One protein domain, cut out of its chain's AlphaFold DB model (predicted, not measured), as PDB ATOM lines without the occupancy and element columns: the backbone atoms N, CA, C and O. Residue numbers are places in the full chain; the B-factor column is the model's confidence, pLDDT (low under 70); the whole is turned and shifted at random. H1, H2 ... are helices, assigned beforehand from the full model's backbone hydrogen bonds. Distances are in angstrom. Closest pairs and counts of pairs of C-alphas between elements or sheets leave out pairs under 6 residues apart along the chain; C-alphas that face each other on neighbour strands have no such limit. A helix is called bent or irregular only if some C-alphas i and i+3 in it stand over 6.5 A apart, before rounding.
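AT A GLANCE: This is residues 11 to 76 of the 210 residues of the protein "Conjugative transfer ATPase, PFL_4706 family" of Crenothrix polyspora (UniProt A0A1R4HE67). A loose, open chain makes a wide U with nothing packed in its middle. The longest helix, H1, and the link that folds back beside it make one arm, two short helices, H2 and H3, lie at the base, and residues 62 to 68 lead along the other arm to the short helix H4 at its end. No helix touches another. The printed part has 66 residues with four named helices, in the order H1, H2, H3, H4 along the chain, and no named strand; the class is all helix. The whole is loose, with a radius of gyration of the C-alphas of 14.2 A and spans of 39 by 30 by 20 A.

HOW THE PARTS SIT: H1, residues 11 to 26, touches no helix; its residues 11 to 16 and 23 to 26 stand free. H1 is apart from H2, residues 40 to 46, and a long link of 13 residues, 27 to 39, joins the two. H3, residues 54 to 61, is apart from H1 and from H2. H4, residues 69 to 75, is apart from H1, H2 and H3, and its residues stand free. In H1, H2 and H4 every O i to N i+4 pair is within hydrogen-bond range; in H3 it is 3 of 4. H3 is irregular, but only just: C-alphas 58 and 61 are 6.6 A apart.

IN THESE COORDINATES: H1 runs from Gly 11, whose C-alpha is at (43.453, -33.385, 11.090), to Ala 26, with its C-alpha at (31.756, -19.897, 25.132), and measures 22.7 A from first to last C-alpha. The link after it runs back in y, from C-alpha 27 at (27.916, -20.325, 25.251) to C-alpha 39 at (28.315, -45.598, 25.634). H2 runs from Ser 40 to Arg 46, 9.9 A. H3 runs from Tyr 54 to Ser 61, 9.6 A. H4 runs from Ser 69 to Leu 75, 10.1 A, and C-alpha 75 is at (18.623, -24.678, 20.532).

THE WHOLE: The two C-alphas farthest apart are those of Gly 11 and Glu 55, 39.6 A. The C-alphas of Gly 11 and Met 76, the first and last printed, are 29.2 A apart. The printed part has no cut. The link from H1 to H2 is long; those from H2 to H3 and from H3 to H4, 7 residues each, are short but not tight. The mean pLDDT of the printed part is 85.4, and no printed residue is under 70; the mean is 93 in H1 and 81 in H3.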
ATOM      1  N   GLY A  11      43.033 -34.710  10.628       95.38
ATOM      2  CA  GLY A  11      43.453 -33.385  11.090       95.38
ATOM      3  C   GLY A  11      42.345 -32.329  10.978       95.38
ATOM      4  O   GLY A  11      42.129 -31.559  11.915       95.38
ATOM      5  N   ASP A  12      41.602 -32.318   9.867       95.31
ATOM      6  CA  ASP A  12      40.452 -31.422   9.678       95.31
ATOM      7  C   ASP A  12      39.313 -31.745  10.660       95.31
ATOM      8  O   ASP A  12      38.707 -30.840  11.242       95.31
ATOM      9  N   LEU A  13      39.056 -33.033  10.916       93.62
ATOM     10  CA  LEU A  13      38.070 -33.468  11.901       93.62
ATOM     11  C   LEU A  13      38.431 -32.972  13.308       93.62
ATOM     12  O   LEU A  13      37.594 -32.343  13.958       93.62
ATOM     13  N   HIS A  14      39.675 -33.164  13.753       92.25
ATOM     14  CA  HIS A  14      40.140 -32.661  15.049       92.25
ATOM     15  C   HIS A  14      40.037 -31.134  15.154       92.25
ATOM     16  O   HIS A  14      39.572 -30.609  16.169       92.25
ATOM     17  N   HIS A  15      40.395 -30.402  14.096       94.56
ATOM     18  CA  HIS A  15      40.249 -28.947  14.066       94.56
ATOM     19  C   HIS A  15      38.776 -28.514  14.199       94.56
ATOM     20  O   HIS A  15      38.445 -27.618  14.983       94.56
ATOM     21  N   LYS A  16      37.866 -29.170  13.470       94.25
ATOM     22  CA  LYS A  16      36.419 -28.917  13.533       94.25
ATOM     23  C   LYS A  16      35.821 -29.247  14.904       94.25
ATOM     24  O   LYS A  16      35.020 -28.456  15.404       94.25
ATOM     25  N   ILE A  17      36.234 -30.351  15.530       92.31
ATOM     26  CA  ILE A  17      35.825 -30.729  16.894       92.31
ATOM     27  C   ILE A  17      36.277 -29.665  17.902       92.31
ATOM     28  O   ILE A  17      35.464 -29.161  18.676       92.31
ATOM     29  N   ASN A  18      37.542 -29.236  17.849       92.19
ATOM     30  CA  ASN A  18      38.070 -28.200  18.745       92.19
ATOM     31  C   ASN A  18      37.337 -26.861  18.590       92.19
ATOM     32  O   ASN A  18      37.017 -26.197  19.583       92.19
ATOM     33  N   ARG A  19      37.016 -26.479  17.348       94.25
ATOM     34  CA  ARG A  19      36.217 -25.283  17.063       94.25
ATOM     35  C   ARG A  19      34.810 -25.391  17.649       94.25
ATOM     36  O   ARG A  19      34.350 -24.434  18.270       94.25
ATOM     37  N   LEU A  20      34.140 -26.532  17.476       92.06
ATOM     38  CA  LEU A  20      32.814 -26.771  18.047       92.06
ATOM     39  C   LEU A  20      32.853 -26.671  19.576       92.06
ATOM     40  O   LEU A  20      32.074 -25.920  20.154       92.06
ATOM     41  N   ASN A  21      33.795 -27.355  20.224       91.38
ATOM     42  CA  ASN A  21      33.938 -27.323  21.678       91.38
ATOM     43  C   ASN A  21      34.166 -25.907  22.208       91.38
ATOM     44  O   ASN A  21      33.532 -25.502  23.179       91.38
ATOM     45  N   SER A  22      35.008 -25.125  21.530       92.56
ATOM     46  CA  SER A  22      35.253 -23.724  21.889       92.56
ATOM     47  C   SER A  22      33.974 -22.882  21.816       92.56
ATOM     48  O   SER A  22      33.710 -22.077  22.707       92.56
ATOM     49  N   LEU A  23      33.148 -23.089  20.783       91.31
ATOM     50  CA  LEU A  23      31.867 -22.393  20.628       91.31
ATOM     51  C   LEU A  23      30.851 -22.803  21.695       91.31
ATOM     52  O   LEU A  23      30.155 -21.941  22.232       91.31
ATOM     53  N   LEU A  24      30.759 -24.095  22.012       89.94
ATOM     54  CA  LEU A  24      29.834 -24.597  23.027       89.94
ATOM     55  C   LEU A  24      30.206 -24.065  24.414       89.94
ATOM     56  O   LEU A  24      29.353 -23.486  25.089       89.94
ATOM     57  N   LEU A  25      31.485 -24.141  24.790       90.12
ATOM     58  CA  LEU A  25      31.974 -23.630  26.073       90.12
ATOM     59  C   LEU A  25      31.770 -22.115  26.206       90.12
ATOM     60  O   LEU A  25      31.308 -21.657  27.249       90.12
ATOM     61  N   ALA A  26      32.015 -21.342  25.142       89.94
ATOM     62  CA  ALA A  26      31.756 -19.897  25.132       89.94
ATOM     63  C   ALA A  26      30.271 -19.540  25.344       89.94
ATOM     64  O   ALA A  26      29.959 -18.434  25.784       89.94
ATOM     65  N   ASN A  27      29.358 -20.473  25.054       86.19
ATOM     66  CA  ASN A  27      27.916 -20.325  25.251       86.19
ATOM     67  C   ASN A  27      27.392 -21.094  26.481       86.19
ATOM     68  O   ASN A  27      26.184 -21.288  26.605       86.19
ATOM     69  N   ASN A  28      28.269 -21.503  27.408       85.62
ATOM     70  CA  ASN A  28      27.932 -22.272  28.618       85.62
ATOM     71  C   ASN A  28      27.259 -23.631  28.338       85.62
ATOM     72  O   ASN A  28      26.465 -24.119  29.141       85.62
ATOM     73  N   ILE A  29      27.574 -24.250  27.201       86.00
ATOM     74  CA  ILE A  29      27.176 -25.619  26.876       86.00
ATOM     75  C   ILE A  29      28.414 -26.495  27.047       86.00
ATOM     76  O   ILE A  29      29.407 -26.307  26.351       86.00
ATOM     77  N   GLN A  30      28.365 -27.449  27.975       87.81
ATOM     78  CA  GLN A  30      29.468 -28.376  28.219       87.81
ATOM     79  C   GLN A  30      29.260 -29.661  27.400       87.81
ATOM     80  O   GLN A  30      28.365 -30.443  27.733       87.81
ATOM     81  N   PRO A  31      30.034 -29.889  26.323       87.75
ATOM     82  CA  PRO A  31      29.964 -31.134  25.572       87.75
ATOM     83  C   PRO A  31      30.657 -32.274  26.327       87.75
ATOM     84  O   PRO A  31      31.650 -32.060  27.021       87.75
ATOM     85  N   ILE A  32      30.145 -33.491  26.149       87.12
ATOM     86  CA  ILE A  32      30.847 -34.731  26.498       87.12
ATOM     87  C   ILE A  32      31.670 -35.113  25.267       87.12
ATOM     88  O   ILE A  32      31.126 -35.181  24.164       87.12
ATOM     89  N   MET A  33      32.979 -35.289  25.436       83.94
ATOM     90  CA  MET A  33      33.858 -35.694  24.337       83.94
ATOM     91  C   MET A  33      33.669 -37.179  24.037       83.94
ATOM     92  O   MET A  33      33.336 -37.947  24.931       83.94
ATOM     93  N   GLU A  34      33.978 -37.602  22.812       79.75
ATOM     94  CA  GLU A  34      33.911 -39.014  22.404       79.75
ATOM     95  C   GLU A  34      34.674 -39.948  23.359       79.75
ATOM     96  O   GLU A  34      34.164 -40.995  23.739       79.75
ATOM     97  N   ARG A  35      35.870 -39.536  23.796       82.00
ATOM     98  CA  ARG A  35      36.706 -40.299  24.740       82.00
ATOM     99  C   ARG A  35      36.108 -40.433  26.146       82.00
ATOM    100  O   ARG A  35      36.529 -41.305  26.898       82.00
ATOM    101  N   ASP A  36      35.198 -39.530  26.503       86.62
ATOM    102  CA  ASP A  36      34.593 -39.435  27.831       86.62
ATOM    103  C   ASP A  36      33.175 -40.053  27.843       86.62
ATOM    104  O   ASP A  36      32.556 -40.161  28.903       86.62
ATOM    105  N   ASP A  37      32.654 -40.474  26.681       85.62
ATOM    106  CA  ASP A  37      31.375 -41.174  26.553       85.62
ATOM    107  C   ASP A  37      31.595 -42.696  26.612       85.62
ATOM    108  O   ASP A  37      32.131 -43.325  25.702       85.62
ATOM    109  N   LEU A  38      31.169 -43.316  27.715       85.44
ATOM    110  CA  LEU A  38      31.296 -44.763  27.933       85.44
ATOM    111  C   LEU A  38      30.370 -45.592  27.029       85.44
ATOM    112  O   LEU A  38      30.525 -46.808  26.932       85.44
ATOM    113  N   ILE A  39      29.380 -44.953  26.402       85.94
ATOM    114  CA  ILE A  39      28.315 -45.598  25.634       85.94
ATOM    115  C   ILE A  39      28.138 -44.932  24.264       85.94
ATOM    116  O   ILE A  39      27.024 -44.843  23.751       85.94
ATOM    117  N   SER A  40      29.240 -44.514  23.634       83.38
ATOM    118  CA  SER A  40      29.254 -43.748  22.376       83.38
ATOM    119  C   SER A  40      28.396 -44.340  21.256       83.38
ATOM    120  O   SER A  40      27.708 -43.600  20.558       83.38
ATOM    121  N   LEU A  41      28.379 -45.669  21.084       86.56
ATOM    122  CA  LEU A  41      27.555 -46.328  20.058       86.56
ATOM    123  C   LEU A  41      26.053 -46.188  20.337       86.56
ATOM    124  O   LEU A  41      25.261 -45.919  19.435       86.56
ATOM    125  N   ASP A  42      25.665 -46.337  21.599       85.19
ATOM    126  CA  ASP A  42      24.286 -46.162  22.037       85.19
ATOM    127  C   ASP A  42      23.856 -44.690  21.960       85.19
ATOM    128  O   ASP A  42      22.777 -44.366  21.456       85.19
ATOM    129  N   SER A  43      24.731 -43.787  22.412       83.81
ATOM    130  CA  SER A  43      24.573 -42.342  22.262       83.81
ATOM    131  C   SER A  43      24.404 -41.956  20.793       83.81
ATOM    132  O   SER A  43      23.527 -41.152  20.482       83.81
ATOM    133  N   TYR A  44      25.179 -42.543  19.878       86.75
ATOM    134  CA  TYR A  44      25.076 -42.283  18.444       86.75
ATOM    135  C   TYR A  44      23.694 -42.661  17.898       86.75
ATOM    136  O   TYR A  44      22.999 -41.798  17.361       86.75
ATOM    137  N   ILE A  45      23.268 -43.917  18.090       86.56
ATOM    138  CA  ILE A  45      21.996 -44.430  17.554       86.56
ATOM    139  C   ILE A  45      20.816 -43.617  18.086       86.56
ATOM    140  O   ILE A  45      19.960 -43.184  17.318       86.56
ATOM    141  N   ARG A  46      20.785 -43.350  19.394       83.62
ATOM    142  CA  ARG A  46      19.653 -42.661  20.035       83.62
ATOM    143  C   ARG A  46      19.590 -41.162  19.740       83.62
ATOM    144  O   ARG A  46      18.549 -40.551  19.962       83.62
ATOM    145  N   ASN A  47      20.680 -40.550  19.275       85.12
ATOM    146  CA  ASN A  47      20.667 -39.159  18.815       85.12
ATOM    147  C   ASN A  47      20.423 -39.035  17.299       85.12
ATOM    148  O   ASN A  47      20.448 -37.915  16.781       85.12
ATOM    149  N   LEU A  48      20.176 -40.140  16.579       87.56
ATOM    150  CA  LEU A  48      19.743 -40.061  15.186       87.56
ATOM    151  C   LEU A  48      18.365 -39.382  15.084       87.56
ATOM    152  O   LEU A  48      17.513 -39.550  15.965       87.56
ATOM    153  N   PRO A  49      18.112 -38.619  14.004       82.81
ATOM    154  CA  PRO A  49      16.797 -38.048  13.756       82.81
ATOM    155  C   PRO A  49      15.710 -39.127  13.794       82.81
ATOM    156  O   PRO A  49      15.848 -40.169  13.161       82.81
ATOM    157  N   MET A  50      14.621 -38.852  14.516       85.25
ATOM    158  CA  MET A  50      13.454 -39.742  14.652       85.25
ATOM    159  C   MET A  50      13.727 -41.099  15.337       85.25
ATOM    160  O   MET A  50      12.864 -41.968  15.301       85.25
ATOM    161  N   ALA A  51      14.873 -41.277  16.004       86.31
ATOM    162  CA  ALA A  51      15.221 -42.501  16.738       86.31
ATOM    163  C   ALA A  51      14.933 -42.422  18.255       86.31
ATOM    164  O   ALA A  51      15.529 -43.154  19.045       86.31
ATOM    165  N   TYR A  52      14.057 -41.505  18.682       84.81
ATOM    166  CA  TYR A  52      13.678 -41.365  20.091       84.81
ATOM    167  C   TYR A  52      12.650 -42.429  20.494       84.81
ATOM    168  O   TYR A  52      11.583 -42.512  19.889       84.81
ATOM    169  N   ASP A  53      12.957 -43.184  21.549       86.94
ATOM    170  CA  ASP A  53      12.061 -44.158  22.176       86.94
ATOM    171  C   ASP A  53      11.731 -43.720  23.611       86.94
ATOM    172  O   ASP A  53      12.608 -43.643  24.479       86.94
ATOM    173  N   TYR A  54      10.454 -43.414  23.848       85.06
ATOM    174  CA  TYR A  54       9.954 -42.939  25.135       85.06
ATOM    175  C   TYR A  54      10.015 -44.011  26.232       85.06
ATOM    176  O   TYR A  54      10.429 -43.709  27.354       85.06
ATOM    177  N   GLU A  55       9.622 -45.251  25.929       86.44
ATOM    178  CA  GLU A  55       9.553 -46.321  26.934       86.44
ATOM    179  C   GLU A  55      10.955 -46.675  27.437       86.44
ATOM    180  O   GLU A  55      11.191 -46.867  28.638       86.44
ATOM    181  N   HIS A  56      11.923 -46.658  26.523       83.12
ATOM    182  CA  HIS A  56      13.323 -46.892  26.843       83.12
ATOM    183  C   HIS A  56      13.973 -45.733  27.616       83.12
ATOM    184  O   HIS A  56      14.738 -45.951  28.564       83.12
ATOM    185  N   ASP A  57      13.662 -44.482  27.257       83.44
ATOM    186  CA  ASP A  57      14.186 -43.309  27.967       83.44
ATOM    187  C   ASP A  57      13.666 -43.227  29.407       83.44
ATOM    188  O   ASP A  57      14.423 -42.909  30.326       83.44
ATOM    189  N   LYS A  58      12.398 -43.591  29.620       81.75
ATOM    190  CA  LYS A  58      11.753 -43.585  30.935       81.75
ATOM    191  C   LYS A  58      12.332 -44.615  31.907       81.75
ATOM    192  O   LYS A  58      12.351 -44.353  33.107       81.75
ATOM    193  N   THR A  59      12.756 -45.776  31.410       79.69
ATOM    194  CA  THR A  59      13.136 -46.935  32.241       79.69
ATOM    195  C   THR A  59      14.639 -47.113  32.406       79.69
ATOM    196  O   THR A  59      15.082 -47.519  33.476       79.69
ATOM    197  N   THR A  60      15.419 -46.828  31.360       75.94
ATOM    198  CA  THR A  60      16.843 -47.190  31.314       75.94
ATOM    199  C   THR A  60      17.743 -45.977  31.126       75.94
ATOM    200  O   THR A  60      18.802 -45.881  31.742       75.94
ATOM    201  N   SER A  61      17.362 -45.048  30.243       72.50
ATOM    202  CA  SER A  61      18.275 -43.986  29.809       72.50
ATOM    203  C   SER A  61      18.242 -42.728  30.671       72.50
ATOM    204  O   SER A  61      19.275 -42.067  30.770       72.50
ATOM    205  N   HIS A  62      17.074 -42.357  31.210       71.81
ATOM    206  CA  HIS A  62      16.827 -41.130  31.976       71.81
ATOM    207  C   HIS A  62      17.506 -39.873  31.387       71.81
ATOM    208  O   HIS A  62      18.077 -39.055  32.114       71.81
ATOM    209  N   ARG A  63      17.500 -39.722  30.052       74.62
ATOM    210  CA  ARG A  63      18.155 -38.598  29.359       74.62
ATOM    211  C   ARG A  63      17.232 -37.397  29.205       74.62
ATOM    212  O   ARG A  63      17.733 -36.281  29.043       74.62
ATOM    213  N   SER A  64      15.915 -37.586  29.264       76.19
ATOM    214  CA  SER A  64      14.972 -36.471  29.298       76.19
ATOM    215  C   SER A  64      15.183 -35.609  30.544       76.19
ATOM    216  O   SER A  64      15.258 -36.077  31.678       76.19
ATOM    217  N   ARG A  65      15.294 -34.298  30.322       77.00
ATOM    218  CA  ARG A  65      15.345 -33.289  31.381       77.00
ATOM    219  C   ARG A  65      14.297 -32.230  31.103       77.00
ATOM    220  O   ARG A  65      14.087 -31.844  29.955       77.00
ATOM    221  N   LEU A  66      13.679 -31.728  32.167       82.88
ATOM    222  CA  LEU A  66      12.862 -30.526  32.074       82.88
ATOM    223  C   LEU A  66      13.777 -29.344  31.736       82.88
ATOM    224  O   LEU A  66      14.767 -29.095  32.424       82.88
ATOM    225  N   MET A  67      13.451 -28.632  30.663       83.06
ATOM    226  CA  MET A  67      14.153 -27.427  30.226       83.06
ATOM    227  C   MET A  67      13.140 -26.306  30.026       83.06
ATOM    228  O   MET A  67      11.981 -26.555  29.688       83.06
ATOM    229  N   PHE A  68      13.570 -25.059  30.209       86.19
ATOM    230  CA  PHE A  68      12.702 -23.926  29.906       86.19
ATOM    231  C   PHE A  68      12.395 -23.887  28.406       86.19
ATOM    232  O   PHE A  68      13.290 -24.076  27.581       86.19
ATOM    233  N   SER A  69      11.156 -23.551  28.043       86.31
ATOM    234  CA  SER A  69      10.739 -23.397  26.639       86.31
ATOM    235  C   SER A  69      11.662 -22.452  25.859       86.31
ATOM    236  O   SER A  69      12.021 -22.734  24.721       86.31
ATOM    237  N   LYS A  70      12.144 -21.383  26.507       81.50
ATOM    238  CA  LYS A  70      13.141 -20.454  25.951       81.50
ATOM    239  C   LYS A  70      14.477 -21.128  25.612       81.50
ATOM    240  O   LYS A  70      15.075 -20.810  24.592       81.50
ATOM    241  N   GLN A  71      14.956 -22.043  26.456       81.75
ATOM    242  CA  GLN A  71      16.199 -22.781  26.203       81.75
ATOM    243  C   GLN A  71      16.024 -23.754  25.036       81.75
ATOM    244  O   GLN A  71      16.883 -23.802  24.162       81.75
ATOM    245  N   ALA A  72      14.894 -24.468  24.987       84.00
ATOM    246  CA  ALA A  72      14.568 -25.349  23.870       84.00
ATOM    247  C   ALA A  72      14.476 -24.570  22.547       84.00
ATOM    248  O   ALA A  72      15.111 -24.957  21.572       84.00
ATOM    249  N   ALA A  73      13.773 -23.432  22.535       83.38
ATOM    250  CA  ALA A  73      13.639 -22.578  21.355       83.38
ATOM    251  C   ALA A  73      14.993 -22.055  20.845       83.38
ATOM    252  O   ALA A  73      15.243 -22.085  19.645       83.38
ATOM    253  N   ASN A  74      15.895 -21.645  21.743       77.81
ATOM    254  CA  ASN A  74      17.230 -21.166  21.372       77.81
ATOM    255  C   ASN A  74      18.146 -22.260  20.790       77.81
ATOM    256  O   ASN A  74      19.128 -21.929  20.131       77.81
ATOM    257  N   LEU A  75      17.869 -23.539  21.066       79.06
ATOM    258  CA  LEU A  75      18.623 -24.678  20.532       79.06
ATOM    259  C   LEU A  75      18.033 -25.219  19.224       79.06
ATOM    260  O   LEU A  75      18.700 -25.976  18.517       79.06
ATOM    261  N   MET A  76      16.792 -24.860  18.896       78.31
ATOM    262  CA  MET A  76      16.168 -25.287  17.652       78.31
ATOM    263  C   MET A  76      16.851 -24.609  16.456       78.31
ATOM    264  O   MET A  76      17.159 -23.420  16.512       78.31
TER     265      MET A  76